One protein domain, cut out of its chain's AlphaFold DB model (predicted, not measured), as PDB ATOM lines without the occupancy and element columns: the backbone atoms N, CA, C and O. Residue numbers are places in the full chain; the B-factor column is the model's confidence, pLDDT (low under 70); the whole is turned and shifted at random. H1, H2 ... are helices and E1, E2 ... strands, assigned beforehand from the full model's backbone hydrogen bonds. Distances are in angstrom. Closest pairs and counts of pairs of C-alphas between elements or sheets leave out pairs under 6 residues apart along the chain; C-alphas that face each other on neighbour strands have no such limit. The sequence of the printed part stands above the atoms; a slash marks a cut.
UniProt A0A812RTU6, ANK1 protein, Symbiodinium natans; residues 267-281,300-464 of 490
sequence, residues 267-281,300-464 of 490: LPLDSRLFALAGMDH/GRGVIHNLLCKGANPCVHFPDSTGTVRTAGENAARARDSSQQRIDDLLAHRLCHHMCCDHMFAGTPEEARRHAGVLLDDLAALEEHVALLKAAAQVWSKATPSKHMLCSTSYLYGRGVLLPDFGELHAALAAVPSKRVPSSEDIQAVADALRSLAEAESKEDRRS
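What this domain is: This is residues 267 to 281 and 300 to 464 of the 490 residues of the protein "ANK1 protein" of Symbiodinium natans (UniProt A0A812RTU6). A long helical hairpin, H3 and H4, makes the core of a rod; H6 crosses it at one end, where residues 458 to 464 stick out, and the short helices H1, H2 and H5 gather towards the other end, with the small strand hairpin E1 and E2 near H1 and the loop of residues 397 to 421 reaching beyond. The printed part has 180 residues, with six named helices and two named strands in the order H1 H2 E1 E2 H3 H4 H5 H6; the sheet E1 - E2 is antiparallel, and the class is mostly helix. It is loose, with a radius of gyration of the C-alphas of 20.4 A and spans of 72 by 35 by 25 A.

Where its parts are: H1, residues 268 to 277, begins with C-alpha 268 at (28.952, 18.706, -21.420). H2 is residues 301 to 309, E1 317 to 319, E2 325 to 327. H3, residues 328 to 347, is 28.8 A long, and H4, residues 365 to 396, 46.2 A. H5 is residues 422 to 430; H6, residues 440 to 460, is 30.2 A long and ends with C-alpha 460 at (-9.533, -11.412, -18.107).

How they stand to each other: The hub H4 touches H3 in a helical hairpin at a shallow tilt of 27 degrees, closest C-alphas Gly 329 and Leu 389, 5.3 A. Its residues 365 to 376 touch H6 at a steep tilt of 56 degrees, closest C-alphas Ala 368 and Ala 447, 4.7 A. H4 also touches H2 and H5. H1 touches H3. N 318 and O 326 of E1 and E2 are within hydrogen-bond range, 2.8 A. In the six helices every O i to N i+4 pair is within range.

The domain as a whole: The farthest C-alphas, of His 404 and Arg 463, are 72.4 A apart. Residues 282 to 299 are cut out, a gap of 10.0 A. The links H3 to H4 and H4 to H5 are long. Residues 280 to 281, 353 to 362, 406 to 413 and 460 to 464 have pLDDT under 70.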
ATOM      1  N   LEU A 267      27.889  22.469 -24.369       82.44
ATOM      2  CA  LEU A 267      28.825  22.063 -23.334       82.44
ATOM      3  C   LEU A 267      28.390  20.713 -22.738       82.44
ATOM      4  O   LEU A 267      27.201  20.385 -22.747       82.44
ATOM      5  N   PRO A 268      29.311  19.935 -22.136       83.69
ATOM      6  CA  PRO A 268      28.952  18.706 -21.420       83.69
ATOM      7  C   PRO A 268      27.926  18.915 -20.291       83.69
ATOM      8  O   PRO A 268      27.224  17.987 -19.902       83.69
ATOM      9  N   LEU A 269      27.850  20.129 -19.735       87.00
ATOM     10  CA  LEU A 269      26.818  20.495 -18.763       87.00
ATOM     11  C   LEU A 269      25.430  20.592 -19.398       87.00
ATOM     12  O   LEU A 269      24.457  20.179 -18.774       87.00
ATOM     13  N   ASP A 270      25.346  21.114 -20.619       90.06
ATOM     14  CA  ASP A 270      24.088  21.325 -21.334       90.06
ATOM     15  C   ASP A 270      23.482  19.981 -21.738       90.06
ATOM     16  O   ASP A 270      22.287  19.760 -21.558       90.06
ATOM     17  N   SER A 271      24.316  19.047 -22.211       87.94
ATOM     18  CA  SER A 271      23.868  17.697 -22.565       87.94
ATOM     19  C   SER A 271      23.406  16.914 -21.339       87.94
ATOM     20  O   SER A 271      22.371  16.252 -21.385       87.94
ATOM     21  N   ARG A 272      24.118  17.039 -20.210       89.81
ATOM     22  CA  ARG A 272      23.687  16.473 -18.923       89.81
ATOM     23  C   ARG A 272      22.369  17.075 -18.451       89.81
ATOM     24  O   ARG A 272      21.496  16.335 -18.016       89.81
ATOM     25  N   LEU A 273      22.214  18.396 -18.549       93.06
ATOM     26  CA  LEU A 273      20.963  19.069 -18.207       93.06
ATOM     27  C   LEU A 273      19.813  18.557 -19.080       93.06
ATOM     28  O   LEU A 273      18.760  18.228 -18.547       93.06
ATOM     29  N   PHE A 274      20.020  18.454 -20.395       92.00
ATOM     30  CA  PHE A 274      19.016  17.958 -21.335       92.00
ATOM     31  C   PHE A 274      18.599  16.514 -21.050       92.00
ATOM     32  O   PHE A 274      17.400  16.228 -21.019       92.00
ATOM     33  N   ALA A 275      19.576  15.630 -20.814       88.56
ATOM     34  CA  ALA A 275      19.325  14.233 -20.485       88.56
ATOM     35  C   ALA A 275      18.483  14.122 -19.209       88.56
ATOM     36  O   ALA A 275      17.420  13.517 -19.233       88.56
ATOM     37  N   LEU A 276      18.903  14.787 -18.127       90.12
ATOM     38  CA  LEU A 276      18.214  14.723 -16.836       90.12
ATOM     39  C   LEU A 276      16.836  15.387 -16.840       90.12
ATOM     40  O   LEU A 276      15.951  14.954 -16.113       90.12
ATOM     41  N   ALA A 277      16.647  16.439 -17.640       89.88
ATOM     42  CA  ALA A 277      15.400  17.191 -17.672       89.88
ATOM     43  C   ALA A 277      14.197  16.350 -18.129       89.88
ATOM     44  O   ALA A 277      13.090  16.609 -17.673       89.88
ATOM     45  N   GLY A 278      14.404  15.369 -19.015       81.81
ATOM     46  CA  GLY A 278      13.329  14.541 -19.570       81.81
ATOM     47  C   GLY A 278      13.363  13.071 -19.162       81.81
ATOM     48  O   GLY A 278      12.683  12.277 -19.804       81.81
ATOM     49  N   MET A 279      14.155  12.688 -18.156       81.44
ATOM     50  CA  MET A 279      14.106  11.320 -17.633       81.44
ATOM     51  C   MET A 279      12.771  11.091 -16.917       81.44
ATOM     52  O   MET A 279      12.492  11.743 -15.913       81.44
ATOM     53  N   ASP A 280      11.961  10.161 -17.432       65.69
ATOM     54  CA  ASP A 280      10.778   9.655 -16.732       65.69
ATOM     55  C   ASP A 280      11.256   8.666 -15.658       65.69
ATOM     56  O   ASP A 280      11.783   7.598 -15.967       65.69
ATOM     57  N   HIS A 281      11.148   9.046 -14.385       62.91
ATOM     58  CA  HIS A 281      11.614   8.222 -13.262       62.91
ATOM     59  C   HIS A 281      10.724   6.993 -13.017       62.91
ATOM     60  O   HIS A 281      11.172   6.030 -12.393       62.91
ATOM     61  N   GLY A 300      16.913  14.507  -8.231       70.00
ATOM     62  CA  GLY A 300      15.923  15.527  -7.918       70.00
ATOM     63  C   GLY A 300      16.347  16.931  -8.343       70.00
ATOM     64  O   GLY A 300      17.477  17.177  -8.779       70.00
ATOM     65  N   ARG A 301      15.446  17.877  -8.064       84.06
ATOM     66  CA  ARG A 301      15.611  19.339  -8.121       84.06
ATOM     67  C   ARG A 301      17.039  19.839  -7.886       84.06
ATOM     68  O   ARG A 301      17.512  20.716  -8.602       84.06
ATOM     69  N   GLY A 302      17.726  19.297  -6.876       86.94
ATOM     70  CA  GLY A 302      19.077  19.706  -6.491       86.94
ATOM     71  C   GLY A 302      20.116  19.539  -7.601       86.94
ATOM     72  O   GLY A 302      20.986  20.397  -7.741       86.94
ATOM     73  N   VAL A 303      20.019  18.488  -8.421       90.12
ATOM     74  CA  VAL A 303      20.966  18.235  -9.517       90.12
ATOM     75  C   VAL A 303      20.745  19.226 -10.653       90.12
ATOM     76  O   VAL A 303      21.695  19.894 -11.059       90.12
ATOM     77  N   ILE A 304      19.499  19.390 -11.111       92.50
ATOM     78  CA  ILE A 304      19.145  20.367 -12.153       92.50
ATOM     79  C   ILE A 304      19.498  21.784 -11.696       92.50
ATOM     80  O   ILE A 304      20.177  22.514 -12.415       92.50
ATOM     81  N   HIS A 305      19.127  22.153 -10.469       92.75
ATOM     82  CA  HIS A 305      19.480  23.444  -9.884       92.75
ATOM     83  C   HIS A 305      21.001  23.656  -9.854       92.75
ATOM     84  O   HIS A 305      21.487  24.713 -10.246       92.75
ATOM     85  N   ASN A 306      21.780  22.654  -9.436       91.00
ATOM     86  CA  ASN A 306      23.242  22.736  -9.408       91.00
ATOM     87  C   ASN A 306      23.844  22.883 -10.814       91.00
ATOM     88  O   ASN A 306      24.741  23.700 -11.007       91.00
ATOM     89  N   LEU A 307      23.341  22.145 -11.806       91.94
ATOM     90  CA  LEU A 307      23.783  22.285 -13.197       91.94
ATOM     91  C   LEU A 307      23.521  23.698 -13.727       91.94
ATOM     92  O   LEU A 307      24.427  24.314 -14.286       91.94
ATOM     93  N   LEU A 308      22.327  24.242 -13.485       94.00
ATOM     94  CA  LEU A 308      21.974  25.609 -13.876       94.00
ATOM     95  C   LEU A 308      22.876  26.638 -13.180       94.00
ATOM     96  O   LEU A 308      23.455  27.493 -13.843       94.00
ATOM     97  N   CYS A 309      23.095  26.501 -11.869       91.12
ATOM     98  CA  CYS A 309      24.021  27.344 -11.102       91.12
ATOM     99  C   CYS A 309      25.476  27.258 -11.591       91.12
ATOM    100  O   CYS A 309      26.226  28.222 -11.465       91.12
ATOM    101  N   LYS A 310      25.887  26.119 -12.159       88.00
ATOM    102  CA  LYS A 310      27.211  25.933 -12.774       88.00
ATOM    103  C   LYS A 310      27.322  26.529 -14.177       88.00
ATOM    104  O   LYS A 310      28.418  26.518 -14.734       88.00
ATOM    105  N   GLY A 311      26.231  27.068 -14.722       89.38
ATOM    106  CA  GLY A 311      26.197  27.697 -16.037       89.38
ATOM    107  C   GLY A 311      25.722  26.780 -17.161       89.38
ATOM    108  O   GLY A 311      26.030  27.062 -18.314       89.38
ATOM    109  N   ALA A 312      24.982  25.706 -16.865       91.50
ATOM    110  CA  ALA A 312      24.280  24.962 -17.909       91.50
ATOM    111  C   ALA A 312      23.216  25.853 -18.574       91.50
ATOM    112  O   ALA A 312      22.436  26.525 -17.888       91.50
ATOM    113  N   ASN A 313      23.177  25.844 -19.903       93.19
ATOM    114  CA  ASN A 313      22.268  26.644 -20.704       93.19
ATOM    115  C   ASN A 313      21.020  25.823 -21.091       93.19
ATOM    116  O   ASN A 313      21.103  24.936 -21.944       93.19
ATOM    117  N   PRO A 314      19.835  26.127 -20.524       95.25
ATOM    118  CA  PRO A 314      18.605  25.388 -20.803       95.25
ATOM    119  C   PRO A 314      18.053  25.636 -22.215       95.25
ATOM    120  O   PRO A 314      17.157  24.911 -22.639       95.25
ATOM    121  N   CYS A 315      18.560  26.645 -22.934       94.88
ATOM    122  CA  CYS A 315      18.119  27.019 -24.280       94.88
ATOM    123  C   CYS A 315      18.896  26.293 -25.394       94.88
ATOM    124  O   CYS A 315      18.626  26.513 -26.579       94.88
ATOM    125  N   VAL A 316      19.882  25.459 -25.043       90.81
ATOM    126  CA  VAL A 316      20.603  24.639 -26.022       90.81
ATOM    127  C   VAL A 316      19.682  23.539 -26.529       90.81
ATOM    128  O   VAL A 316      18.948  22.910 -25.767       90.81
ATOM    129  N   HIS A 317      19.721  23.343 -27.839       91.88
ATOM    130  CA  HIS A 317      18.893  22.386 -28.542       91.88
ATOM    131  C   HIS A 317      19.656  21.074 -28.740       91.88
ATOM    132  O   HIS A 317      20.771  21.079 -29.262       91.88
ATOM    133  N   PHE A 318      19.037  19.960 -28.365       88.38
ATOM    134  CA  PHE A 318      19.567  18.614 -28.539       88.38
ATOM    135  C   PHE A 318      18.582  17.751 -29.329       88.38
ATOM    136  O   PHE A 318      17.371  17.877 -29.135       88.38
ATOM    137  N   PRO A 319      19.070  16.876 -30.221       85.75
ATOM    138  CA  PRO A 319      18.228  15.852 -30.820       85.75
ATOM    139  C   PRO A 319      17.828  14.824 -29.753       85.75
ATOM    140  O   PRO A 319      18.675  14.336 -29.005       85.75
ATOM    141  N   ASP A 320      16.541  14.495 -29.683       83.44
ATOM    142  CA  ASP A 320      16.053  13.357 -28.906       83.44
ATOM    143  C   ASP A 320      16.263  12.029 -29.662       83.44
ATOM    144  O   ASP A 320      16.772  11.998 -30.784       83.44
ATOM    145  N   SER A 321      15.839  10.911 -29.064       78.50
ATOM    146  CA  SER A 321      15.922   9.578 -29.682       78.50
ATOM    147  C   SER A 321      15.147   9.448 -31.002       78.50
ATOM    148  O   SER A 321      15.430   8.552 -31.792       78.50
ATOM    149  N   THR A 322      14.195  10.347 -31.271       81.12
ATOM    150  CA  THR A 322      13.433  10.406 -32.529       81.12
ATOM    151  C   THR A 322      14.080  11.322 -33.572       81.12
ATOM    152  O   THR A 322      13.540  11.488 -34.663       81.12
ATOM    153  N   GLY A 323      15.217  11.946 -33.245       84.75
ATOM    154  CA  GLY A 323      15.856  12.978 -34.062       84.75
ATOM    155  C   GLY A 323      15.154  14.337 -33.993       84.75
ATOM    156  O   GLY A 323      15.554  15.268 -34.694       84.75
ATOM    157  N   THR A 324      14.127  14.486 -33.150       87.75
ATOM    158  CA  THR A 324      13.452  15.768 -32.937       87.75
ATOM    159  C   THR A 324      14.331  16.646 -32.062       87.75
ATOM    160  O   THR A 324      14.699  16.273 -30.951       87.75
ATOM    161  N   VAL A 325      14.647  17.838 -32.549       90.25
ATOM    162  CA  VAL A 325      15.491  18.795 -31.840       90.25
ATOM    163  C   VAL A 325      14.661  19.552 -30.800       90.25
ATOM    164  O   VAL A 325      13.655  20.161 -31.156       90.25
ATOM    165  N   ARG A 326      15.070  19.511 -29.525       93.00
ATOM    166  CA  ARG A 326      14.379  20.169 -28.402       93.00
ATOM    167  C   ARG A 326      15.344  20.773 -27.392       93.00
ATOM    168  O   ARG A 326      16.488  20.347 -27.265       93.00
ATOM    169  N   THR A 327      14.859  21.735 -26.627       95.12
ATOM    170  CA  THR A 327      15.532  22.264 -25.436       95.12
ATOM    171  C   THR A 327      15.302  21.376 -24.213       95.12
ATOM    172  O   THR A 327      14.389  20.548 -24.185       95.12
ATOM    173  N   ALA A 328      16.096  21.572 -23.154       94.31
ATOM    174  CA  ALA A 328      15.896  20.861 -21.886       94.31
ATOM    175  C   ALA A 328      14.498  21.134 -21.295       94.31
ATOM    176  O   ALA A 328      13.842  20.220 -20.801       94.31
ATOM    177  N   GLY A 329      14.015  22.380 -21.395       95.44
ATOM    178  CA  GLY A 329      12.684  22.765 -20.915       95.44
ATOM    179  C   GLY A 329      11.544  22.076 -21.669       95.44
ATOM    180  O   GLY A 329      10.589  21.617 -21.050       95.44
ATOM    181  N   GLU A 330      11.652  21.959 -22.993       95.12
ATOM    182  CA  GLU A 330      10.675  21.230 -23.814       95.12
ATOM    183  C   GLU A 330      10.701  19.726 -23.534       95.12
ATOM    184  O   GLU A 330       9.647  19.090 -23.508       95.12
ATOM    185  N   ASN A 331      11.888  19.160 -23.293       93.12
ATOM    186  CA  ASN A 331      12.033  17.753 -22.931       93.12
ATOM    187  C   ASN A 331      11.340  17.445 -21.591       93.12
ATOM    188  O   ASN A 331      10.537  16.517 -21.512       93.12
ATOM    189  N   ALA A 332      11.561  18.287 -20.573       93.88
ATOM    190  CA  ALA A 332      10.882  18.183 -19.280       93.88
ATOM    191  C   ALA A 332       9.359  18.354 -19.390       93.88
ATOM    192  O   ALA A 332       8.603  17.605 -18.777       93.88
ATOM    193  N   ALA A 333       8.894  19.321 -20.191       95.06
ATOM    194  CA  ALA A 333       7.464  19.560 -20.385       95.06
ATOM    195  C   ALA A 333       6.772  18.363 -21.047       95.06
ATOM    196  O   ALA A 333       5.694  17.968 -20.616       95.06
ATOM    197  N   ARG A 334       7.420  17.745 -22.042       93.00
ATOM    198  CA  ARG A 334       6.920  16.525 -22.680       93.00
ATOM    199  C   ARG A 334       6.851  15.358 -21.698       93.00
ATOM    200  O   ARG A 334       5.848  14.652 -21.698       93.00
ATOM    201  N   ALA A 335       7.893  15.153 -20.889       91.19
ATOM    202  CA  ALA A 335       7.900  14.107 -19.868       91.19
ATOM    203  C   ALA A 335       6.746  14.314 -18.874       91.19
ATOM    204  O   ALA A 335       5.938  13.410 -18.692       91.19
ATOM    205  N   ARG A 336       6.580  15.538 -18.349       94.62
ATOM    206  CA  ARG A 336       5.441  15.911 -17.494       94.62
ATOM    207  C   ARG A 336       4.097  15.591 -18.153       94.62
ATOM    208  O   ARG A 336       3.254  14.960 -17.526       94.62
ATOM    209  N   ASP A 337       3.888  16.032 -19.394       94.25
ATOM    210  CA  ASP A 337       2.616  15.827 -20.102       94.25
ATOM    211  C   ASP A 337       2.328  14.346 -20.335       94.25
ATOM    212  O   ASP A 337       1.189  13.910 -20.190       94.25
ATOM    213  N   SER A 338       3.363  13.561 -20.633       90.81
ATOM    214  CA  SER A 338       3.262  12.109 -20.759       90.81
ATOM    215  C   SER A 338       2.864  11.450 -19.434       90.81
ATOM    216  O   SER A 338       1.957  10.617 -19.417       90.81
ATOM    217  N   SER A 339       3.491  11.833 -18.316       91.00
ATOM    218  CA  SER A 339       3.161  11.299 -16.988       91.00
ATOM    219  C   SER A 339       1.750  11.705 -16.543       91.00
ATOM    220  O   SER A 339       1.004  10.862 -16.047       91.00
ATOM    221  N   GLN A 340       1.343  12.960 -16.777       94.94
ATOM    222  CA  GLN A 340      -0.017  13.430 -16.492       94.94
ATOM    223  C   GLN A 340      -1.053  12.670 -17.322       94.94
ATOM    224  O   GLN A 340      -2.023  12.162 -16.768       94.94
ATOM    225  N   GLN A 341      -0.825  12.533 -18.630       92.19
ATOM    226  CA  GLN A 341      -1.720  11.794 -19.519       92.19
ATOM    227  C   GLN A 341      -1.874  10.336 -19.066       92.19
ATOM    228  O   GLN A 341      -2.986   9.815 -19.056       92.19
ATOM    229  N   ARG A 342      -0.783   9.693 -18.625       89.56
ATOM    230  CA  ARG A 342      -0.817   8.333 -18.069       89.56
ATOM    231  C   ARG A 342      -1.694   8.261 -16.812       89.56
ATOM    232  O   ARG A 342      -2.499   7.342 -16.697       89.56
ATOM    233  N   ILE A 343      -1.581   9.224 -15.898       92.62
ATOM    234  CA  ILE A 343      -2.435   9.302 -14.699       92.62
ATOM    235  C   ILE A 343      -3.903   9.531 -15.086       92.62
ATOM    236  O   ILE A 343      -4.788   8.856 -14.562       92.62
ATOM    237  N   ASP A 344      -4.175  10.423 -16.037       94.81
ATOM    238  CA  ASP A 344      -5.536  10.711 -16.500       94.81
ATOM    239  C   ASP A 344      -6.173   9.497 -17.191       94.81
ATOM    240  O   ASP A 344      -7.355   9.210 -16.994       94.81
ATOM    241  N   ASP A 345      -5.400   8.762 -17.992       90.62
ATOM    242  CA  ASP A 345      -5.842   7.525 -18.636       90.62
ATOM    243  C   ASP A 345      -6.072   6.406 -17.621       90.62
ATOM    244  O   ASP A 345      -7.028   5.641 -17.764       90.62
ATOM    245  N   LEU A 346      -5.253   6.330 -16.571       91.25
ATOM    246  CA  LEU A 346      -5.436   5.390 -15.472       91.25
ATOM    247  C   LEU A 346      -6.741   5.672 -14.715       91.25
ATOM    248  O   LEU A 346      -7.566   4.774 -14.550       91.25
ATOM    249  N   LEU A 347      -6.955   6.925 -14.303       94.44
ATOM    250  CA  LEU A 347      -8.159   7.359 -13.584       94.44
ATOM    251  C   LEU A 347      -9.430   7.212 -14.431       94.44
ATOM    252  O   LEU A 347     -10.503   6.938 -13.902       94.44
ATOM    253  N   ALA A 348      -9.315   7.370 -15.749       94.56
ATOM    254  CA  ALA A 348     -10.415   7.164 -16.681       94.56
ATOM    255  C   ALA A 348     -10.605   5.697 -17.108       94.56
ATOM    256  O   ALA A 348     -11.445   5.433 -17.969       94.56
ATOM    257  N   HIS A 349      -9.827   4.760 -16.551       89.31
ATOM    258  CA  HIS A 349      -9.825   3.342 -16.924       89.31
ATOM    259  C   HIS A 349      -9.618   3.101 -18.433       89.31
ATOM    260  O   HIS A 349     -10.186   2.176 -19.011       89.31
ATOM    261  N   ARG A 350      -8.822   3.956 -19.087       87.88
ATOM    262  CA  ARG A 350      -8.442   3.840 -20.505       87.88
ATOM    263  C   ARG A 350      -7.135   3.080 -20.715       87.88
ATOM    264  O   ARG A 350      -6.856   2.672 -21.839       87.88
ATOM    265  N   LEU A 351      -6.337   2.898 -19.664       84.38
ATOM    266  CA  LEU A 351      -5.150   2.050 -19.731       84.38
ATOM    267  C   LEU A 351      -5.549   0.576 -19.708       84.38
ATOM    268  O   LEU A 351      -6.336   0.147 -18.868       84.38
ATOM    269  N   CYS A 352      -4.967  -0.198 -20.619       76.75
ATOM    270  CA  CYS A 352      -4.984  -1.655 -20.568       76.75
ATOM    271  C   CYS A 352      -3.669  -2.183 -19.984       76.75
ATOM    272  O   CYS A 352      -2.656  -1.483 -20.023       76.75
ATOM    273  N   HIS A 353      -3.658  -3.447 -19.555       69.50
ATOM    274  CA  HIS A 353      -2.476  -4.134 -19.021       69.50
ATOM    275  C   HIS A 353      -1.202  -3.894 -19.853       69.50
ATOM    276  O   HIS A 353      -0.191  -3.473 -19.319       69.50
ATOM    277  N   HIS A 354      -1.265  -4.048 -21.180       68.19
ATOM    278  CA  HIS A 354      -0.097  -3.917 -22.070       68.19
ATOM    279  C   HIS A 354       0.480  -2.495 -22.176       68.19
ATOM    280  O   HIS A 354       1.562  -2.313 -22.724       68.19
ATOM    281  N   MET A 355      -0.259  -1.481 -21.722       69.50
ATOM    282  CA  MET A 355       0.209  -0.090 -21.673       69.50
ATOM    283  C   MET A 355       0.800   0.268 -20.309       69.50
ATOM    284  O   MET A 355       1.364   1.351 -20.149       69.50
ATOM    285  N   CYS A 356       0.656  -0.626 -19.334       67.50
ATOM    286  CA  CYS A 356       1.227  -0.501 -18.014       67.50
ATOM    287  C   CYS A 356       2.473  -1.373 -17.925       67.50
ATOM    288  O   CYS A 356       2.457  -2.538 -18.302       67.50
ATOM    289  N   CYS A 357       3.567  -0.806 -17.434       64.88
ATOM    290  CA  CYS A 357       4.760  -1.591 -17.171       64.88
ATOM    291  C   CYS A 357       4.513  -2.550 -15.991       64.88
ATOM    292  O   CYS A 357       3.755  -2.212 -15.078       64.88
ATOM    293  N   ASP A 358       5.191  -3.702 -15.981       59.94
ATOM    294  CA  ASP A 358       4.980  -4.798 -15.018       59.94
ATOM    295  C   ASP A 358       5.046  -4.367 -13.537       59.94
ATOM    296  O   ASP A 358       4.425  -4.961 -12.658       59.94
ATOM    297  N   HIS A 359       5.768  -3.289 -13.227       58.66
ATOM    298  CA  HIS A 359       5.882  -2.735 -11.876       58.66
ATOM    299  C   HIS A 359       4.697  -1.866 -11.435       58.66
ATOM    300  O   HIS A 359       4.693  -1.403 -10.297       58.66
ATOM    301  N   MET A 360       3.709  -1.610 -12.299       61.09
ATOM    302  CA  MET A 360       2.454  -0.953 -11.914       61.09
ATOM    303  C   MET A 360       1.392  -1.943 -11.415       61.09
ATOM    304  O   MET A 360       0.363  -1.510 -10.886       61.09
ATOM    305  N   PHE A 361       1.640  -3.254 -11.513       66.56
ATOM    306  CA  PHE A 361       0.753  -4.268 -10.951       66.56
ATOM    307  C   PHE A 361       0.982  -4.399  -9.451       66.56
ATOM    308  O   PHE A 361       1.894  -5.063  -8.962       66.56
ATOM    309  N   ALA A 362       0.114  -3.732  -8.704       68.12
ATOM    310  CA  ALA A 362       0.027  -3.891  -7.271       68.12
ATOM    311  C   ALA A 362      -0.843  -5.105  -6.928       68.12
ATOM    312  O   ALA A 362      -2.063  -5.065  -7.096       68.12
ATOM    313  N   GLY A 363      -0.230  -6.164  -6.396       75.25
ATOM    314  CA  GLY A 363      -0.965  -7.325  -5.892       75.25
ATOM    315  C   GLY A 363      -1.732  -7.021  -4.601       75.25
ATOM    316  O   GLY A 363      -2.681  -7.724  -4.254       75.25
ATOM    317  N   THR A 364      -1.343  -5.957  -3.891       88.06
ATOM    318  CA  THR A 364      -1.940  -5.529  -2.620       88.06
ATOM    319  C   THR A 364      -2.380  -4.056  -2.632       88.06
ATOM    320  O   THR A 364      -1.792  -3.232  -3.339       88.06
ATOM    321  N   PRO A 365      -3.384  -3.663  -1.821       91.12
ATOM    322  CA  PRO A 365      -3.773  -2.257  -1.663       91.12
ATOM    323  C   PRO A 365      -2.616  -1.345  -1.227       91.12
ATOM    324  O   PRO A 365      -2.518  -0.199  -1.666       91.12
ATOM    325  N   GLU A 366      -1.722  -1.845  -0.375       91.88
ATOM    326  CA  GLU A 366      -0.557  -1.111   0.111       91.88
ATOM    327  C   GLU A 366       0.473  -0.869  -0.997       91.88
ATOM    328  O   GLU A 366       1.054   0.217  -1.067       91.88
ATOM    329  N   GLU A 367       0.691  -1.849  -1.879       88.12
ATOM    330  CA  GLU A 367       1.502  -1.669  -3.087       88.12
ATOM    331  C   GLU A 367       0.877  -0.632  -4.016       88.12
ATOM    332  O   GLU A 367       1.579   0.279  -4.446       88.12
ATOM    333  N   ALA A 368      -0.438  -0.694  -4.247       90.19
ATOM    334  CA  ALA A 368      -1.132   0.237  -5.139       90.19
ATOM    335  C   ALA A 368      -0.982   1.674  -4.639       90.19
ATOM    336  O   ALA A 368      -0.652   2.581  -5.402       90.19
ATOM    337  N   ARG A 369      -1.137   1.871  -3.326       92.56
ATOM    338  CA  ARG A 369      -0.940   3.169  -2.678       92.56
ATOM    339  C   ARG A 369       0.500   3.663  -2.780       92.56
ATOM    340  O   ARG A 369       0.720   4.856  -2.975       92.56
ATOM    341  N   ARG A 370       1.481   2.765  -2.661       89.62
ATOM    342  CA  ARG A 370       2.901   3.101  -2.817       89.62
ATOM    343  C   ARG A 370       3.215   3.532  -4.249       89.62
ATOM    344  O   ARG A 370       3.824   4.580  -4.426       89.62
ATOM    345  N   HIS A 371       2.771   2.767  -5.245       87.94
ATOM    346  CA  HIS A 371       2.974   3.087  -6.660       87.94
ATOM    347  C   HIS A 371       2.270   4.388  -7.058       87.94
ATOM    348  O   HIS A 371       2.879   5.227  -7.713       87.94
ATOM    349  N   ALA A 372       1.041   4.607  -6.584       91.25
ATOM    350  CA  ALA A 372       0.331   5.872  -6.754       91.25
ATOM    351  C   ALA A 372       1.107   7.061  -6.166       91.25
ATOM    352  O   ALA A 372       1.215   8.106  -6.805       91.25
ATOM    353  N   GLY A 373       1.677   6.891  -4.968       91.12
ATOM    354  CA  GLY A 373       2.530   7.897  -4.336       91.12
ATOM    355  C   GLY A 373       3.747   8.247  -5.190       91.12
ATOM    356  O   GLY A 373       3.977   9.423  -5.444       91.12
ATOM    357  N   VAL A 374       4.468   7.237  -5.689       89.31
ATOM    358  CA  VAL A 374       5.638   7.429  -6.566       89.31
ATOM    359  C   VAL A 374       5.255   8.155  -7.858       89.31
ATOM    360  O   VAL A 374       5.876   9.157  -8.186       89.31
ATOM    361  N   LEU A 375       4.190   7.723  -8.545       89.50
ATOM    362  CA  LEU A 375       3.732   8.354  -9.792       89.50
ATOM    363  C   LEU A 375       3.391   9.839  -9.612       89.50
ATOM    364  O   LEU A 375       3.759  10.672 -10.440       89.50
ATOM    365  N   LEU A 376       2.687  10.180  -8.530       93.00
ATOM    366  CA  LEU A 376       2.324  11.565  -8.232       93.00
ATOM    367  C   LEU A 376       3.533  12.394  -7.777       93.00
ATOM    368  O   LEU A 376       3.626  13.574  -8.115       93.00
ATOM    369  N   ASP A 377       4.462  11.794  -7.031       90.56
ATOM    370  CA  ASP A 377       5.712  12.444  -6.637       90.56
ATOM    371  C   ASP A 377       6.615  12.741  -7.843       90.56
ATOM    372  O   ASP A 377       7.229  13.814  -7.883       90.56
ATOM    373  N   ASP A 378       6.672  11.834  -8.819       89.25
ATOM    374  CA  ASP A 378       7.425  11.997 -10.065       89.25
ATOM    375  C   ASP A 378       6.816  13.099 -10.937       89.25
ATOM    376  O   ASP A 378       7.534  13.982 -11.414       89.25
ATOM    377  N   LEU A 379       5.485  13.124 -11.078       92.62
ATOM    378  CA  LEU A 379       4.784  14.208 -11.767       92.62
ATOM    379  C   LEU A 379       5.089  15.569 -11.118       92.62
ATOM    380  O   LEU A 379       5.458  16.516 -11.815       92.62
ATOM    381  N   ALA A 380       4.999  15.665  -9.788       92.75
ATOM    382  CA  ALA A 380       5.299  16.898  -9.060       92.75
ATOM    383  C   ALA A 380       6.771  17.331  -9.213       92.75
ATOM    384  O   ALA A 380       7.070  18.527  -9.263       92.75
ATOM    385  N   ALA A 381       7.702  16.375  -9.307       90.81
ATOM    386  CA  ALA A 381       9.106  16.659  -9.591       90.81
ATOM    387  C   ALA A 381       9.303  17.197 -11.019       90.81
ATOM    388  O   ALA A 381      10.011  18.186 -11.210       90.81
ATOM    389  N   LEU A 382       8.633  16.613 -12.018       92.00
ATOM    390  CA  LEU A 382       8.675  17.090 -13.403       92.00
ATOM    391  C   LEU A 382       8.090  18.503 -13.542       92.00
ATOM    392  O   LEU A 382       8.665  19.341 -14.240       92.00
ATOM    393  N   GLU A 383       6.998  18.819 -12.842       94.62
ATOM    394  CA  GLU A 383       6.452  20.183 -12.780       94.62
ATOM    395  C   GLU A 383       7.470  21.189 -12.222       94.62
ATOM    396  O   GLU A 383       7.654  22.279 -12.779       94.62
ATOM    397  N   GLU A 384       8.174  20.814 -11.151       93.62
ATOM    398  CA  GLU A 384       9.236  21.625 -10.556       93.62
ATOM    399  C   GLU A 384      10.421  21.804 -11.522       93.62
ATOM    400  O   GLU A 384      10.936  22.916 -11.675       93.62
ATOM    401  N   HIS A 385      10.825  20.746 -12.232       94.19
ATOM    402  CA  HIS A 385      11.877  20.804 -13.249       94.19
ATOM    403  C   HIS A 385      11.511  21.772 -14.382       94.19
ATOM    404  O   HIS A 385      12.319  22.632 -14.745       94.19
ATOM    405  N   VAL A 386      10.278  21.699 -14.894       96.06
ATOM    406  CA  VAL A 386       9.766  22.626 -15.915       96.06
ATOM    407  C   VAL A 386       9.812  24.069 -15.413       96.06
ATOM    408  O   VAL A 386      10.253  24.962 -16.143       96.06
ATOM    409  N   ALA A 387       9.399  24.315 -14.168       96.50
ATOM    410  CA  ALA A 387       9.418  25.652 -13.583       96.50
ATOM    411  C   ALA A 387      10.848  26.211 -13.446       96.50
ATOM    412  O   ALA A 387      11.096  27.353 -13.842       96.50
ATOM    413  N   LEU A 388      11.800  25.400 -12.967       96.62
ATOM    414  CA  LEU A 388      13.219  25.768 -12.869       96.62
ATOM    415  C   LEU A 388      13.831  26.090 -14.231       96.62
ATOM    416  O   LEU A 388      14.463  27.133 -14.398       96.62
ATOM    417  N   LEU A 389      13.627  25.212 -15.215       97.19
ATOM    418  CA  LEU A 389      14.175  25.379 -16.561       97.19
ATOM    419  C   LEU A 389      13.592  26.615 -17.245       97.19
ATOM    420  O   LEU A 389      14.329  27.359 -17.892       97.19
ATOM    421  N   LYS A 390      12.298  26.893 -17.049       97.88
ATOM    422  CA  LYS A 390      11.648  28.104 -17.563       97.88
ATOM    423  C   LYS A 390      12.204  29.373 -16.916       97.88
ATOM    424  O   LYS A 390      12.481  30.335 -17.630       97.88
ATOM    425  N   ALA A 391      12.393  29.380 -15.595       97.81
ATOM    426  CA  ALA A 391      12.995  30.507 -14.883       97.81
ATOM    427  C   ALA A 391      14.434  30.767 -15.363       97.81
ATOM    428  O   ALA A 391      14.787  31.898 -15.694       97.81
ATOM    429  N   ALA A 392      15.243  29.712 -15.494       97.44
ATOM    430  CA  ALA A 392      16.598  29.826 -16.019       97.44
ATOM    431  C   ALA A 392      16.624  30.313 -17.472       97.44
ATOM    432  O   ALA A 392      17.399  31.210 -17.794       97.44
ATOM    433  N   ALA A 393      15.763  29.780 -18.343       97.06
ATOM    434  CA  ALA A 393      15.686  30.181 -19.747       97.06
ATOM    435  C   ALA A 393      15.360  31.674 -19.909       97.06
ATOM    436  O   ALA A 393      15.919  32.338 -20.781       97.06
ATOM    437  N   GLN A 394      14.516  32.238 -19.036       97.88
ATOM    438  CA  GLN A 394      14.237  33.677 -19.030       97.88
ATOM    439  C   GLN A 394      15.487  34.510 -18.735       97.88
ATOM    440  O   GLN A 394      15.712  35.521 -19.401       97.88
ATOM    441  N   VAL A 395      16.322  34.091 -17.783       97.69
ATOM    442  CA  VAL A 395      17.584  34.786 -17.481       97.69
ATOM    443  C   VAL A 395      18.590  34.594 -18.618       97.69
ATOM    444  O   VAL A 395      19.185  35.560 -19.091       97.69
ATOM    445  N   TRP A 396      18.714  33.371 -19.137       95.38
ATOM    446  CA  TRP A 396      19.585  33.050 -20.270       95.38
ATOM    447  C   TRP A 396      19.207  33.777 -21.563       95.38
ATOM    448  O   TRP A 396      20.088  34.102 -22.352       95.38
ATOM    449  N   SER A 397      17.931  34.115 -21.770       94.81
ATOM    450  CA  SER A 397      17.504  34.932 -22.916       94.81
ATOM    451  C   SER A 397      18.105  36.345 -22.919       94.81
ATOM    452  O   SER A 397      18.168  36.989 -23.963       94.81
ATOM    453  N   LYS A 398      18.578  36.815 -21.757       95.81
ATOM    454  CA  LYS A 398      19.267  38.099 -21.567       95.81
ATOM    455  C   LYS A 398      20.784  37.937 -21.431       95.81
ATOM    456  O   LYS A 398      21.465  38.910 -21.110       95.81
ATOM    457  N   ALA A 399      21.311  36.725 -21.620       93.56
ATOM    458  CA  ALA A 399      22.732  36.449 -21.484       93.56
ATOM    459  C   ALA A 399      23.546  37.360 -22.407       93.56
ATOM    460  O   ALA A 399      23.193  37.582 -23.567       93.56
ATOM    461  N   THR A 400      24.655  37.883 -21.890       90.75
ATOM    462  CA  THR A 400      25.542  38.760 -22.658       90.75
ATOM    463  C   THR A 400      26.880  38.072 -22.906       90.75
ATOM    464  O   THR A 400      27.317  37.257 -22.089       90.75
ATOM    465  N   PRO A 401      27.557  38.364 -24.032       88.06
ATOM    466  CA  PRO A 401      28.889  37.835 -24.278       88.06
ATOM    467  C   PRO A 401      29.859  38.291 -23.187       88.06
ATOM    468  O   PRO A 401      30.008  39.491 -22.930       88.06
ATOM    469  N   SER A 402      30.565  37.344 -22.575       82.62
ATOM    470  CA  SER A 402      31.553  37.657 -21.551       82.62
ATOM    471  C   SER A 402      32.665  38.536 -22.120       82.62
ATOM    472  O   SER A 402      33.302  38.208 -23.127       82.62
ATOM    473  N   LYS A 403      32.953  39.652 -21.443       82.44
ATOM    474  CA  LYS A 403      34.072  40.546 -21.792       82.44
ATOM    475  C   LYS A 403      35.430  39.965 -21.392       82.44
ATOM    476  O   LYS A 403      36.450  40.366 -21.951       82.44
ATOM    477  N   HIS A 404      35.431  39.021 -20.454       73.94
ATOM    478  CA  HIS A 404      36.626  38.447 -19.847       73.94
ATOM    479  C   HIS A 404      36.641  36.928 -20.001       73.94
ATOM    480  O   HIS A 404      35.602  36.288 -20.148       73.94
ATOM    481  N   MET A 405      37.836  36.348 -19.957       70.56
ATOM    482  CA  MET A 405      37.965  34.911 -19.759       70.56
ATOM    483  C   MET A 405      37.599  34.610 -18.303       70.56
ATOM    484  O   MET A 405      38.148  35.236 -17.396       70.56
ATOM    485  N   LEU A 406      36.654  33.702 -18.081       63.19
ATOM    486  CA  LEU A 406      36.188  33.326 -16.749       63.19
ATOM    487  C   LEU A 406      36.607  31.892 -16.462       63.19
ATOM    488  O   LEU A 406      36.223  30.973 -17.172       63.19
ATOM    489  N   CYS A 407      37.396  31.700 -15.413       59.25
ATOM    490  CA  CYS A 407      37.761  30.378 -14.928       59.25
ATOM    491  C   CYS A 407      36.884  30.052 -13.718       59.25
ATOM    492  O   CYS A 407      37.016  30.684 -12.671       59.25
ATOM    493  N   SER A 408      35.969  29.097 -13.865       59.25
ATOM    494  CA  SER A 408      35.325  28.438 -12.728       59.25
ATOM    495  C   SER A 408      36.163  27.234 -12.292       59.25
ATOM    496  O   SER A 408      37.022  26.764 -13.036       59.25
ATOM    497  N   THR A 409      35.886  26.681 -11.111       53.97
ATOM    498  CA  THR A 409      36.563  25.470 -10.609       53.97
ATOM    499  C   THR A 409      36.418  24.254 -11.528       53.97
ATOM    500  O   THR A 409      37.173  23.297 -11.383       53.97
ATOM    501  N   SER A 410      35.456  24.264 -12.455       52.97
ATOM    502  CA  SER A 410      35.163  23.132 -13.343       52.97
ATOM    503  C   SER A 410      35.246  23.463 -14.838       52.97
ATOM    504  O   SER A 410      35.365  22.544 -15.641       52.97
ATOM    505  N   TYR A 411      35.203  24.742 -15.227       62.44
ATOM    506  CA  TYR A 411      35.113  25.171 -16.629       62.44
ATOM    507  C   TYR A 411      35.832  26.495 -16.874       62.44
ATOM    508  O   TYR A 411      35.681  27.437 -16.096       62.44
ATOM    509  N   LEU A 412      36.550  26.576 -17.996       60.53
ATOM    510  CA  LEU A 412      37.124  27.810 -18.522       60.53
ATOM    511  C   LEU A 412      36.218  28.354 -19.633       60.53
ATOM    512  O   LEU A 412      36.116  27.766 -20.707       60.53
ATOM    513  N   TYR A 413      35.581  29.487 -19.377       68.81
ATOM    514  CA  TYR A 413      34.776  30.219 -20.343       68.81
ATOM    515  C   TYR A 413      35.651  31.242 -21.068       68.81
ATOM    516  O   TYR A 413      36.269  32.117 -20.454       68.81
ATOM    517  N   GLY A 414      35.711  31.130 -22.393       71.31
ATOM    518  CA  GLY A 414      36.406  32.092 -23.242       71.31
ATOM    519  C   GLY A 414      35.714  33.458 -23.279       71.31
ATOM    520  O   GLY A 414      34.535  33.607 -22.951       71.31
ATOM    521  N   ARG A 415      36.447  34.476 -23.738       76.50
ATOM    522  CA  ARG A 415      35.850  35.768 -24.097       76.50
ATOM    523  C   ARG A 415      34.826  35.556 -25.219       76.50
ATOM    524  O   ARG A 415      35.113  34.855 -26.181       76.50
ATOM    525  N   GLY A 416      33.663  36.193 -25.108       77.38
ATOM    526  CA  GLY A 416      32.578  36.095 -26.088       77.38
ATOM    527  C   GLY A 416      31.568  34.975 -25.827       77.38
ATOM    528  O   GLY A 416      30.518  34.975 -26.462       77.38
ATOM    529  N   VAL A 417      31.824  34.069 -24.876       82.06
ATOM    530  CA  VAL A 417      30.830  33.069 -24.454       82.06
ATOM    531  C   VAL A 417      29.646  33.778 -23.800       82.06
ATOM    532  O   VAL A 417      29.845  34.654 -22.958       82.06
ATOM    533  N   LEU A 418      28.425  33.419 -24.198       85.56
ATOM    534  CA  LEU A 418      27.208  33.940 -23.582       85.56
ATOM    535  C   LEU A 418      27.109  33.437 -22.146       85.56
ATOM    536  O   LEU A 418      27.156  32.231 -21.912       85.56
ATOM    537  N   LEU A 419      26.961  34.360 -21.200       88.19
ATOM    538  CA  LEU A 419      26.751  34.035 -19.795       88.19
ATOM    539  C   LEU A 419      25.532  34.785 -19.253       88.19
ATOM    540  O   LEU A 419      25.334  35.959 -19.599       88.19
ATOM    541  N   PRO A 420      24.716  34.133 -18.410       93.38
ATOM    542  CA  PRO A 420      23.653  34.806 -17.689       93.38
ATOM    543  C   PRO A 420      24.257  35.719 -16.618       93.38
ATOM    544  O   PRO A 420      25.386  35.517 -16.162       93.38
ATOM    545  N   ASP A 421      23.475  36.692 -16.155       93.75
ATOM    546  CA  ASP A 421      23.755  37.295 -14.858       93.75
ATOM    547  C   ASP A 421      23.496  36.231 -13.780       93.75
ATOM    548  O   ASP A 421      22.358  35.813 -13.555       93.75
ATOM    549  N   PHE A 422      24.562  35.738 -13.146       91.31
ATOM    550  CA  PHE A 422      24.454  34.675 -12.145       91.31
ATOM    551  C   PHE A 422      23.672  35.119 -10.902       91.31
ATOM    552  O   PHE A 422      23.007  34.289 -10.287       91.31
ATOM    553  N   GLY A 423      23.708  36.405 -10.540       94.12
ATOM    554  CA  GLY A 423      22.913  36.936  -9.435       94.12
ATOM    555  C   GLY A 423      21.419  36.864  -9.742       94.12
ATOM    556  O   GLY A 423      20.650  36.342  -8.932       94.12
ATOM    557  N   GLU A 424      21.019  37.304 -10.940       97.19
ATOM    558  CA  GLU A 424      19.636  37.162 -11.417       97.19
ATOM    559  C   GLU A 424      19.226  35.693 -11.548       97.19
ATOM    560  O   GLU A 424      18.115  35.333 -11.159       97.19
ATOM    561  N   LEU A 425      20.119  34.828 -12.042       96.06
ATOM    562  CA  LEU A 425      19.857  33.396 -12.176       96.06
ATOM    563  C   LEU A 425      19.589  32.750 -10.816       96.06
ATOM    564  O   LEU A 425      18.572  32.083 -10.648       96.06
ATOM    565  N   HIS A 426      20.460  32.967  -9.828       95.31
ATOM    566  CA  HIS A 426      20.269  32.429  -8.483       95.31
ATOM    567  C   HIS A 426      18.976  32.936  -7.840       95.31
ATOM    568  O   HIS A 426      18.243  32.143  -7.247       95.31
ATOM    569  N   ALA A 427      18.663  34.227  -7.986       97.38
ATOM    570  CA  ALA A 427      17.420  34.797  -7.474       97.38
ATOM    571  C   ALA A 427      16.183  34.185  -8.156       97.38
ATOM    572  O   ALA A 427      15.226  33.818  -7.476       97.38
ATOM    573  N   ALA A 428      16.218  34.020  -9.483       97.75
ATOM    574  CA  ALA A 428      15.132  33.418 -10.249       97.75
ATOM    575  C   ALA A 428      14.904  31.949  -9.867       97.75
ATOM    576  O   ALA A 428      13.761  31.540  -9.681       97.75
ATOM    577  N   LEU A 429      15.976  31.167  -9.698       96.50
ATOM    578  CA  LEU A 429      15.892  29.764  -9.283       96.50
ATOM    579  C   LEU A 429      15.387  29.608  -7.841       96.50
ATOM    580  O   LEU A 429      14.587  28.713  -7.568       96.50
ATOM    581  N   ALA A 430      15.808  30.489  -6.929       95.94
ATOM    582  CA  ALA A 430      15.345  30.492  -5.541       95.94
ATOM    583  C   ALA A 430      13.862  30.880  -5.404       95.94
ATOM    584  O   ALA A 430      13.201  30.447  -4.463       95.94
ATOM    585  N   ALA A 431      13.336  31.676  -6.341       97.25
ATOM    586  CA  ALA A 431      11.930  32.071  -6.377       97.25
ATOM    587  C   ALA A 431      10.988  30.963  -6.888       97.25
ATOM    588  O   ALA A 431       9.770  31.097  -6.758       97.25
ATOM    589  N   VAL A 432      11.518  29.876  -7.464       96.38
ATOM    590  CA  VAL A 432      10.696  28.749  -7.920       96.38
ATOM    591  C   VAL A 432      10.157  27.984  -6.706       96.38
ATOM    592  O   VAL A 432      10.952  27.537  -5.868       96.38
ATOM    593  N   PRO A 433       8.824  27.823  -6.584       93.38
ATOM    594  CA  PRO A 433       8.227  27.103  -5.469       93.38
ATOM    595  C   PRO A 433       8.684  25.645  -5.465       93.38
ATOM    596  O   PRO A 433       8.847  25.030  -6.516       93.38
ATOM    597  N   SER A 434       8.881  25.102  -4.265       89.75
ATOM    598  CA  SER A 434       9.193  23.684  -4.096       89.75
ATOM    599  C   SER A 434       8.047  22.803  -4.595       89.75
ATOM    600  O   SER A 434       6.887  23.226  -4.534       89.75
ATOM    601  N   LYS A 435       8.363  21.571  -5.023       87.69
ATOM    602  CA  LYS A 435       7.352  20.601  -5.470       87.69
ATOM    603  C   LYS A 435       6.180  20.485  -4.491       87.69
ATOM    604  O   LYS A 435       6.361  20.462  -3.268       87.69
ATOM    605  N   ARG A 436       4.968  20.402  -5.038       90.56
ATOM    606  CA  ARG A 436       3.752  20.171  -4.256       90.56
ATOM    607  C   ARG A 436       3.773  18.741  -3.720       90.56
ATOM    608  O   ARG A 436       4.063  17.810  -4.458       90.56
ATOM    609  N   VAL A 437       3.441  18.571  -2.443       92.19
ATOM    610  CA  VAL A 437       3.226  17.237  -1.868       92.19
ATOM    611  C   VAL A 437       1.846  16.739  -2.319       92.19
ATOM    612  O   VAL A 437       0.867  17.470  -2.108       92.19
ATOM    613  N   PRO A 438       1.740  15.546  -2.934       93.12
ATOM    614  CA  PRO A 438       0.454  14.972  -3.317       93.12
ATOM    615  C   PRO A 438      -0.465  14.807  -2.103       93.12
ATOM    616  O   PRO A 438      -0.010  14.455  -1.010       93.12
ATOM    617  N   SER A 439      -1.765  15.072  -2.262       96.75
ATOM    618  CA  SER A 439      -2.706  14.881  -1.157       96.75
ATOM    619  C   SER A 439      -2.989  13.392  -0.937       96.75
ATOM    620  O   SER A 439      -2.899  12.580  -1.858       96.75
ATOM    621  N   SER A 440      -3.370  13.007   0.287       96.62
ATOM    622  CA  SER A 440      -3.753  11.611   0.547       96.62
ATOM    623  C   SER A 440      -4.990  11.179  -0.250       96.62
ATOM    624  O   SER A 440      -5.164   9.979  -0.450       96.62
ATOM    625  N   GLU A 441      -5.843  12.120  -0.663       97.75
ATOM    626  CA  GLU A 441      -7.020  11.849  -1.495       97.75
ATOM    627  C   GLU A 441      -6.601  11.517  -2.933       97.75
ATOM    628  O   GLU A 441      -7.032  10.495  -3.462       97.75
ATOM    629  N   ASP A 442      -5.681  12.298  -3.515       96.94
ATOM    630  CA  ASP A 442      -5.141  12.050  -4.861       96.94
ATOM    631  C   ASP A 442      -4.430  10.691  -4.929       96.94
ATOM    632  O   ASP A 442      -4.673   9.892  -5.835       96.94
ATOM    633  N   ILE A 443      -3.598  10.390  -3.921       96.44
ATOM    634  CA  ILE A 443      -2.895   9.103  -3.819       96.44
ATOM    635  C   ILE A 443      -3.902   7.951  -3.766       96.44
ATOM    636  O   ILE A 443      -3.704   6.935  -4.429       96.44
ATOM    637  N   GLN A 444      -4.977   8.089  -2.987       97.31
ATOM    638  CA  GLN A 444      -5.978   7.034  -2.856       97.31
ATOM    639  C   GLN A 444      -6.759   6.825  -4.161       97.31
ATOM    640  O   GLN A 444      -6.950   5.681  -4.563       97.31
ATOM    641  N   ALA A 445      -7.139   7.901  -4.856       97.00
ATOM    642  CA  ALA A 445      -7.840   7.817  -6.137       97.00
ATOM    643  C   ALA A 445      -7.013   7.078  -7.205       97.00
ATOM    644  O   ALA A 445      -7.517   6.172  -7.871       97.00
ATOM    645  N   VAL A 446      -5.724   7.412  -7.328       95.19
ATOM    646  CA  VAL A 446      -4.807   6.732  -8.256       95.19
ATOM    647  C   VAL A 446      -4.577   5.274  -7.833       95.19
ATOM    648  O   VAL A 446      -4.566   4.384  -8.679       95.19
ATOM    649  N   ALA A 447      -4.462   4.997  -6.530       93.94
ATOM    650  CA  ALA A 447      -4.300   3.639  -6.010       93.94
ATOM    651  C   ALA A 447      -5.512   2.742  -6.307       93.94
ATOM    652  O   ALA A 447      -5.352   1.586  -6.700       93.94
ATOM    653  N   ASP A 448      -6.729   3.266  -6.154       94.44
ATOM    654  CA  ASP A 448      -7.957   2.533  -6.470       94.44
ATOM    655  C   ASP A 448      -8.080   2.249  -7.977       94.44
ATOM    656  O   ASP A 448      -8.541   1.169  -8.363       94.44
ATOM    657  N   ALA A 449      -7.609   3.165  -8.829       92.75
ATOM    658  CA  ALA A 449      -7.534   2.952 -10.272       92.75
ATOM    659  C   ALA A 449      -6.499   1.873 -10.648       92.75
ATOM    660  O   ALA A 449      -6.831   0.968 -11.417       92.75
ATOM    661  N   LEU A 450      -5.298   1.894 -10.047       90.75
ATOM    662  CA  LEU A 450      -4.279   0.841 -10.214       90.75
ATOM    663  C   LEU A 450      -4.806  -0.534  -9.793       90.75
ATOM    664  O   LEU A 450      -4.643  -1.514 -10.518       90.75
ATOM    665  N   ARG A 451      -5.490  -0.614  -8.646       90.75
ATOM    666  CA  ARG A 451      -6.079  -1.874  -8.174       90.75
ATOM    667  C   ARG A 451      -7.182  -2.360  -9.108       90.75
ATOM    668  O   ARG A 451      -7.240  -3.544  -9.414       90.75
ATOM    669  N   SER A 452      -8.039  -1.456  -9.583       90.25
ATOM    670  CA  SER A 452      -9.108  -1.807 -10.528       90.25
ATOM    671  C   SER A 452      -8.546  -2.394 -11.823       90.25
ATOM    672  O   SER A 452      -9.113  -3.345 -12.358       90.25
ATOM    673  N   LEU A 453      -7.414  -1.864 -12.296       87.50
ATOM    674  CA  LEU A 453      -6.699  -2.391 -13.454       87.50
ATOM    675  C   LEU A 453      -6.148  -3.806 -13.195       87.50
ATOM    676  O   LEU A 453      -6.391  -4.702 -13.999       87.50
ATOM    677  N   ALA A 454      -5.488  -4.031 -12.054       85.88
ATOM    678  CA  ALA A 454      -4.960  -5.347 -11.674       85.88
ATOM    679  C   ALA A 454      -6.074  -6.398 -11.457       85.88
ATOM    680  O   ALA A 454      -5.957  -7.568 -11.822       85.88
ATOM    681  N   GLU A 455      -7.216  -5.995 -10.894       86.62
ATOM    682  CA  GLU A 455      -8.368  -6.886 -10.748       86.62
ATOM    683  C   GLU A 455      -9.003  -7.256 -12.094       86.62
ATOM    684  O   GLU A 455      -9.501  -8.378 -12.241       86.62
ATOM    685  N   ALA A 456      -9.022  -6.328 -13.057       83.44
ATOM    686  CA  ALA A 456      -9.525  -6.585 -14.402       83.44
ATOM    687  C   ALA A 456      -8.687  -7.665 -15.101       83.44
ATOM    688  O   ALA A 456      -9.263  -8.624 -15.613       83.44
ATOM    689  N   GLU A 457      -7.359  -7.587 -14.994       76.06
ATOM    690  CA  GLU A 457      -6.421  -8.595 -15.501       76.06
ATOM    691  C   GLU A 457      -6.719  -9.988 -14.930       76.06
ATOM    692  O   GLU A 457      -6.955 -10.932 -15.681       76.06
ATOM    693  N   SER A 458      -6.851 -10.114 -13.604       75.75
ATOM    694  CA  SER A 458      -7.117 -11.411 -12.953       75.75
ATOM    695  C   SER A 458      -8.416 -12.095 -13.422       75.75
ATOM    696  O   SER A 458      -8.574 -13.320 -13.327       75.75
ATOM    697  N   LYS A 459      -9.383 -11.301 -13.903       71.69
ATOM    698  CA  LYS A 459     -10.665 -11.770 -14.447       71.69
ATOM    699  C   LYS A 459     -10.570 -12.057 -15.945       71.69
ATOM    700  O   LYS A 459     -11.267 -12.957 -16.419       71.69
ATOM    701  N   GLU A 460      -9.745 -11.307 -16.665       62.69
ATOM    702  CA  GLU A 460      -9.533 -11.412 -18.107       62.69
ATOM    703  C   GLU A 460      -8.630 -12.601 -18.463       62.69
ATOM    704  O   GLU A 460      -8.978 -13.359 -19.362       62.69
ATOM    705  N   ASP A 461      -7.623 -12.917 -17.643       58.88
ATOM    706  CA  ASP A 461      -6.827 -14.157 -17.726       58.88
ATOM    707  C   ASP A 461      -7.688 -15.433 -17.663       58.88
ATOM    708  O   ASP A 461      -7.322 -16.500 -18.159       58.88
ATOM    709  N   ARG A 462      -8.890 -15.334 -17.079       54.88
ATOM    710  CA  ARG A 462      -9.867 -16.434 -17.028       54.88
ATOM    711  C   ARG A 462     -10.809 -16.489 -18.233       54.88
ATOM    712  O   ARG A 462     -11.502 -17.494 -18.388       54.88
ATOM    713  N   ARG A 463     -10.893 -15.432 -19.048       53.50
ATOM    714  CA  ARG A 463     -11.821 -15.315 -20.193       53.50
ATOM    715  C   ARG A 463     -11.125 -15.217 -21.552       53.50
ATOM    716  O   ARG A 463     -11.727 -15.626 -22.542       53.50
ATOM    717  N   SER A 464      -9.886 -14.743 -21.604       48.41
ATOM    718  CA  SER A 464      -9.258 -14.205 -22.811       48.41
ATOM    719  C   SER A 464      -7.959 -14.933 -23.151       48.41
ATOM    720  O   SER A 464      -6.886 -14.349 -23.153       48.41
TER     721      SER A 464